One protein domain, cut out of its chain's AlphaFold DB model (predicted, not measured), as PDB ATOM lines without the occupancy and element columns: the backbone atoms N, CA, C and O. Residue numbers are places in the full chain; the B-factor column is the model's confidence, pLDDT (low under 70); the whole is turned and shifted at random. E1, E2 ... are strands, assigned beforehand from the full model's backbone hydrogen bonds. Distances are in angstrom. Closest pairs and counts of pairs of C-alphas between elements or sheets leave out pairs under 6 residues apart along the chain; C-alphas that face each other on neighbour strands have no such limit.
ATOM      1  N   THR A 504      34.654 -20.361 -17.140       89.62
ATOM      2  CA  THR A 504      35.884 -20.064 -16.399       89.62
ATOM      3  C   THR A 504      37.069 -20.793 -17.007       89.62
ATOM      4  O   THR A 504      37.017 -21.993 -17.253       89.62
ATOM      5  N   PHE A 505      38.156 -20.064 -17.236       91.06
ATOM      6  CA  PHE A 505      39.404 -20.615 -17.751       91.06
ATOM      7  C   PHE A 505      40.188 -21.336 -16.648       91.06
ATOM      8  O   PHE A 505      40.392 -20.772 -15.569       91.06
ATOM      9  N   VAL A 506      40.668 -22.546 -16.937       91.56
ATOM     10  CA  VAL A 506      41.462 -23.367 -16.014       91.56
ATOM     11  C   VAL A 506      42.738 -23.882 -16.678       91.56
ATOM     12  O   VAL A 506      42.748 -24.176 -17.873       91.56
ATOM     13  N   THR A 507      43.809 -24.031 -15.894       91.25
ATOM     14  CA  THR A 507      45.030 -24.736 -16.328       91.25
ATOM     15  C   THR A 507      45.029 -26.160 -15.771       91.25
ATOM     16  O   THR A 507      44.974 -26.358 -14.552       91.25
ATOM     17  N   LEU A 508      45.086 -27.148 -16.663       90.69
ATOM     18  CA  LEU A 508      45.071 -28.580 -16.357       90.69
ATOM     19  C   LEU A 508      46.428 -29.065 -15.831       90.69
ATOM     20  O   LEU A 508      47.448 -28.382 -15.949       90.69
ATOM     21  N   ARG A 509      46.457 -30.274 -15.257       87.69
ATOM     22  CA  ARG A 509      47.664 -30.869 -14.638       87.69
ATOM     23  C   ARG A 509      48.870 -30.990 -15.569       87.69
ATOM     24  O   ARG A 509      50.006 -30.989 -15.099       87.69
ATOM     25  N   ASP A 510      48.641 -31.157 -16.863       86.50
ATOM     26  CA  ASP A 510      49.681 -31.272 -17.891       86.50
ATOM     27  C   ASP A 510      50.160 -29.915 -18.432       86.50
ATOM     28  O   ASP A 510      51.138 -29.868 -19.184       86.50
ATOM     29  N   GLY A 511      49.537 -28.819 -17.989       83.88
ATOM     30  CA  GLY A 511      49.816 -27.459 -18.431       83.88
ATOM     31  C   GLY A 511      48.985 -27.011 -19.634       83.88
ATOM     32  O   GLY A 511      49.174 -25.879 -20.080       83.88
ATOM     33  N   ASP A 512      48.080 -27.852 -20.148       89.56
ATOM     34  CA  ASP A 512      47.107 -27.428 -21.152       89.56
ATOM     35  C   ASP A 512      46.004 -26.570 -20.510       89.56
ATOM     36  O   ASP A 512      45.841 -26.501 -19.288       89.56
ATOM     37  N   HIS A 513      45.252 -25.861 -21.347       91.06
ATOM     38  CA  HIS A 513      44.213 -24.941 -20.905       91.06
ATOM     39  C   HIS A 513      42.842 -25.402 -21.370       91.06
ATOM     40  O   HIS A 513      42.684 -25.814 -22.520       91.06
ATOM     41  N   ALA A 514      41.849 -25.251 -20.501       91.81
ATOM     42  CA  ALA A 514      40.472 -25.605 -20.795       91.81
ATOM     43  C   ALA A 514      39.488 -24.591 -20.198       91.81
ATOM     44  O   ALA A 514      39.871 -23.678 -19.460       91.81
ATOM     45  N   TYR A 515      38.210 -24.758 -20.526       92.81
ATOM     46  CA  TYR A 515      37.115 -23.992 -19.947       92.81
ATOM     47  C   TYR A 515      36.209 -24.909 -19.132       92.81
ATOM     48  O   TYR A 515      35.949 -26.045 -19.524       92.81
ATOM     49  N   VAL A 516      35.712 -24.413 -18.001       92.44
ATOM     50  CA  VAL A 516      34.778 -25.133 -17.129       92.44
ATOM     51  C   VAL A 516      33.583 -24.254 -16.792       92.44
ATOM     52  O   VAL A 516      33.721 -23.039 -16.624       92.44
ATOM     53  N   CYS A 517      32.407 -24.871 -16.710       91.19
ATOM     54  CA  CYS A 517      31.183 -24.198 -16.296       91.19
ATOM     55  C   CYS A 517      31.174 -23.932 -14.783       91.19
ATOM     56  O   CYS A 517      31.995 -24.480 -14.041       91.19
ATOM     57  N   GLU A 518      30.237 -23.096 -14.327       87.31
ATOM     58  CA  GLU A 518      30.088 -22.722 -12.912       87.31
ATOM     59  C   GLU A 518      29.945 -23.955 -12.002       87.31
ATOM     60  O   GLU A 518      30.636 -24.046 -10.991       87.31
ATOM     61  N   ASP A 519      29.157 -24.953 -12.410       87.50
ATOM     62  CA  ASP A 519      28.921 -26.166 -11.615       87.50
ATOM     63  C   ASP A 519      30.149 -27.089 -11.533       87.50
ATOM     64  O   ASP A 519      30.352 -27.790 -10.539       87.50
ATOM     65  N   CYS A 520      30.997 -27.110 -12.567       90.00
ATOM     66  CA  CYS A 520      32.224 -27.911 -12.566       90.00
ATOM     67  C   CYS A 520      33.398 -27.204 -11.879       90.00
ATOM     68  O   CYS A 520      34.402 -27.856 -11.581       90.00
ATOM     69  N   MET A 521      33.274 -25.904 -11.600       87.00
ATOM     70  CA  MET A 521      34.329 -25.093 -10.994       87.00
ATOM     71  C   MET A 521      34.796 -25.652  -9.645       87.00
ATOM     72  O   MET A 521      35.991 -25.632  -9.367       87.00
ATOM     73  N   ASP A 522      33.886 -26.221  -8.848       85.94
ATOM     74  CA  ASP A 522      34.174 -26.782  -7.518       85.94
ATOM     75  C   ASP A 522      35.178 -27.954  -7.535       85.94
ATOM     76  O   ASP A 522      35.715 -28.334  -6.492       85.94
ATOM     77  N   SER A 523      35.442 -28.544  -8.706       84.81
ATOM     78  CA  SER A 523      36.450 -29.603  -8.875       84.81
ATOM     79  C   SER A 523      37.877 -29.067  -9.041       84.81
ATOM     80  O   SER A 523      38.828 -29.852  -9.070       84.81
ATOM     81  N   TYR A 524      38.029 -27.747  -9.145       89.06
ATOM     82  CA  TYR A 524      39.290 -27.044  -9.348       89.06
ATOM     83  C   TYR A 524      39.556 -26.101  -8.172       89.06
ATOM     84  O   TYR A 524      38.661 -25.758  -7.401       89.06
ATOM     85  N   GLU A 525      40.808 -25.683  -8.011       88.00
ATOM     86  CA  GLU A 525      41.190 -24.762  -6.942       88.00
ATOM     87  C   GLU A 525      41.928 -23.541  -7.486       88.00
ATOM     88  O   GLU A 525      42.647 -23.609  -8.483       88.00
ATOM     89  N   ILE A 526      41.767 -22.397  -6.821       88.25
ATOM     90  CA  ILE A 526      42.499 -21.180  -7.175       88.25
ATOM     91  C   ILE A 526      43.890 -21.261  -6.558       88.25
ATOM     92  O   ILE A 526      44.043 -21.320  -5.335       88.25
ATOM     93  N   CYS A 527      44.923 -21.212  -7.396       87.56
ATOM     94  CA  CYS A 527      46.294 -21.204  -6.919       87.56
ATOM     95  C   CYS A 527      46.568 -19.925  -6.106       87.56
ATOM     96  O   CYS A 527      46.525 -18.830  -6.672       87.56
ATOM     97  N   PRO A 528      46.987 -20.017  -4.831       84.75
ATOM     98  CA  PRO A 528      47.227 -18.842  -3.987       84.75
ATOM     99  C   PRO A 528      48.454 -18.011  -4.405       84.75
ATOM    100  O   PRO A 528      48.756 -16.992  -3.783       84.75
ATOM    101  N   HIS A 529      49.209 -18.470  -5.409       85.38
ATOM    102  CA  HIS A 529      50.429 -17.825  -5.889       85.38
ATOM    103  C   HIS A 529      50.259 -17.088  -7.220       85.38
ATOM    104  O   HIS A 529      50.998 -16.132  -7.463       85.38
ATOM    105  N   CYS A 530      49.333 -17.522  -8.079       88.94
ATOM    106  CA  CYS A 530      49.091 -16.893  -9.382       88.94
ATOM    107  C   CYS A 530      47.632 -16.490  -9.624       88.94
ATOM    108  O   CYS A 530      47.353 -15.934 -10.679       88.94
ATOM    109  N   ASP A 531      46.731 -16.745  -8.667       86.06
ATOM    110  CA  ASP A 531      45.287 -16.477  -8.736       86.06
ATOM    111  C   ASP A 531      44.572 -17.143  -9.933       86.06
ATOM    112  O   ASP A 531      43.417 -16.841 -10.223       86.06
ATOM    113  N   THR A 532      45.237 -18.083 -10.617       87.94
ATOM    114  CA  THR A 532      44.661 -18.895 -11.697       87.94
ATOM    115  C   THR A 532      43.917 -20.089 -11.109       87.94
ATOM    116  O   THR A 532      44.417 -20.730 -10.181       87.94
ATOM    117  N   MET A 533      42.752 -20.411 -11.666       89.56
ATOM    118  CA  MET A 533      42.047 -21.658 -11.374       89.56
ATOM    119  C   MET A 533      42.789 -22.832 -12.028       89.56
ATOM    120  O   MET A 533      43.121 -22.773 -13.212       89.56
ATOM    121  N   ILE A 534      43.091 -23.877 -11.263       90.38
ATOM    122  CA  ILE A 534      43.982 -24.956 -11.696       90.38
ATOM    123  C   ILE A 534      43.488 -26.338 -11.274       90.38
ATOM    124  O   ILE A 534      42.814 -26.505 -10.257       90.38
ATOM    125  N   GLU A 535      43.918 -27.349 -12.025       89.50
ATOM    126  CA  GLU A 535      43.909 -28.738 -11.585       89.50
ATOM    127  C   GLU A 535      45.290 -29.091 -11.004       89.50
ATOM    128  O   GLU A 535      46.288 -29.182 -11.718       89.50
ATOM    129  N   ARG A 536      45.378 -29.264  -9.682       86.62
ATOM    130  CA  ARG A 536      46.654 -29.495  -8.983       86.62
ATOM    131  C   ARG A 536      47.338 -30.794  -9.410       86.62
ATOM    132  O   ARG A 536      46.691 -31.839  -9.487       86.62
ATOM    133  N   CYS A 537      48.655 -30.738  -9.631       85.19
ATOM    134  CA  CYS A 537      49.490 -31.892  -9.978       85.19
ATOM    135  C   CYS A 537      49.539 -32.931  -8.843       85.19
ATOM    136  O   CYS A 537      49.415 -32.588  -7.667       85.19
ATOM    137  N   GLU A 538      49.809 -34.202  -9.168       83.81
ATOM    138  CA  GLU A 538      49.927 -35.278  -8.162       83.81
ATOM    139  C   GLU A 538      51.043 -35.031  -7.128       83.81
ATOM    140  O   GLU A 538      50.965 -35.512  -5.998       83.81
ATOM    141  N   ASP A 539      52.079 -34.272  -7.495       84.12
ATOM    142  CA  ASP A 539      53.175 -33.867  -6.605       84.12
ATOM    143  C   ASP A 539      52.848 -32.625  -5.753       84.12
ATOM    144  O   ASP A 539      53.688 -32.141  -4.993       84.12
ATOM    145  N   GLY A 540      51.615 -32.128  -5.864       82.31
ATOM    146  CA  GLY A 540      51.087 -31.005  -5.115       82.31
ATOM    147  C   GLY A 540      51.456 -29.631  -5.674       82.31
ATOM    148  O   GLY A 540      51.174 -28.633  -5.005       82.31
ATOM    149  N   THR A 541      52.075 -29.555  -6.855       87.31
ATOM    150  CA  THR A 541      52.459 -28.292  -7.500       87.31
ATOM    151  C   THR A 541      51.355 -27.696  -8.381       87.31
ATOM    152  O   THR A 541      50.450 -28.387  -8.848       87.31
ATOM    153  N   CYS A 542      51.423 -26.379  -8.589       87.88
ATOM    154  CA  CYS A 542      50.604 -25.644  -9.546       87.88
ATOM    155  C   CYS A 542      51.152 -25.841 -10.972       87.88
ATOM    156  O   CYS A 542      52.319 -25.502 -11.195       87.88
ATOM    157  N   PRO A 543      50.338 -26.302 -11.939       87.88
ATOM    158  CA  PRO A 543      50.786 -26.501 -13.319       87.88
ATOM    159  C   PRO A 543      51.118 -25.187 -14.051       87.88
ATOM    160  O   PRO A 543      51.984 -25.176 -14.919       87.88
ATOM    161  N   GLU A 544      50.504 -24.063 -13.663       88.44
ATOM    162  CA  GLU A 544      50.711 -22.751 -14.300       88.44
ATOM    163  C   GLU A 544      52.014 -22.062 -13.844       88.44
ATOM    164  O   GLU A 544      52.794 -21.564 -14.656       88.44
ATOM    165  N   CYS A 545      52.272 -22.007 -12.528       89.25
ATOM    166  CA  CYS A 545      53.397 -21.244 -11.964       89.25
ATOM    167  C   CYS A 545      54.488 -22.095 -11.294       89.25
ATOM    168  O   CYS A 545      55.527 -21.559 -10.898       89.25
ATOM    169  N   GLY A 546      54.277 -23.408 -11.154       83.38
ATOM    170  CA  GLY A 546      55.239 -24.355 -10.576       83.38
ATOM    171  C   GLY A 546      55.410 -24.272  -9.054       83.38
ATOM    172  O   GLY A 546      56.314 -24.903  -8.506       83.38
ATOM    173  N   ALA A 547      54.589 -23.484  -8.352       84.94
ATOM    174  CA  ALA A 547      54.642 -23.371  -6.896       84.94
ATOM    175  C   ALA A 547      54.031 -24.609  -6.214       84.94
ATOM    176  O   ALA A 547      53.010 -25.120  -6.669       84.94
ATOM    177  N   VAL A 548      54.626 -25.075  -5.110       84.06
ATOM    178  CA  VAL A 548      54.014 -26.102  -4.249       84.06
ATOM    179  C   VAL A 548      52.830 -25.474  -3.522       84.06
ATOM    180  O   VAL A 548      52.988 -24.451  -2.858       84.06
ATOM    181  N   ILE A 549      51.652 -26.073  -3.669       79.44
ATOM    182  CA  ILE A 549      50.430 -25.623  -3.008       79.44
ATOM    183  C   ILE A 549      50.399 -26.308  -1.644       79.44
ATOM    184  O   ILE A 549      50.008 -27.468  -1.535       79.44
ATOM    185  N   ASP A 550      50.896 -25.636  -0.612       68.31
ATOM    186  CA  ASP A 550      50.806 -26.135   0.761       68.31
ATOM    187  C   ASP A 550      49.366 -25.941   1.271       68.31
ATOM    188  O   ASP A 550      48.846 -24.822   1.243       68.31
ATOM    189  N   GLU A 551      48.711 -27.015   1.736       54.94
ATOM    190  CA  GLU A 551      47.415 -26.919   2.424       54.94
ATOM    191  C   GLU A 551      47.569 -25.976   3.624       54.94
ATOM    192  O   GLU A 551      48.320 -26.258   4.562       54.94
ATOM    193  N   LYS A 552      46.891 -24.824   3.595       48.81
ATOM    194  CA  LYS A 552      46.852 -23.937   4.756       48.81
ATOM    195  C   LYS A 552      46.008 -24.571   5.859       48.81
ATOM    196  O   LYS A 552      44.837 -24.874   5.656       48.81
ATOM    197  N   GLU A 553      46.676 -24.713   7.001       44.22
ATOM    198  CA  GLU A 553      46.201 -24.990   8.357       44.22
ATOM    199  C   GLU A 553      44.734 -24.601   8.620       44.22
ATOM    200  O   GLU A 553      44.324 -23.464   8.385       44.22
TER     201      GLU A 553
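What this domain is: This is residues 504 to 553 of the 558 residues of an uncharacterized protein of Butyricicoccus pullicaecorum 1.2 (UniProt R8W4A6). This domain has little regular structure: a small two-stranded hairpin, E1 and E2, followed by a long looping stretch with no named element, residues 517 to 553, of which the short piece 533 to 534 comes back beside residues 506 to 507 of E1. Residues 533 to 534 pair parallel with residues 506 to 507 of E1, and antiparallel with residues 525 to 526. The printed part has 50 residues, no named helix and two named strands, E1 then E2, in one antiparallel sheet; its class is all strand, though the named elements hold only 8 residues. It is compact, with a radius of gyration of the C-alphas of 10.2 A and spans of 27 by 24 by 18 A.

Where its parts are: E1, residues 504 to 507, begins at C-alpha 504 (35.884, -20.064, -16.399) and is 10.3 A long. E2, residues 513 to 516, is 10.2 A long and ends at C-alpha 516 (34.778, -25.133, -17.129).

How they stand to each other: E1 and E2 form a hairpin with a tight link, antiparallel at 144 degrees. C-alphas 505 and 515 face each other at 4.6 A. N 504 and O 516, 2.9 A apart, and N 516 and O 504, 2.8 A apart, are within hydrogen-bond range.

The domain as a whole: The C-alphas farthest apart, of Tyr 515 and Glu 553, are 29.7 A apart. The printed part has no cut. Its mean pLDDT is 85.0; residues 550 to 553 are under 70.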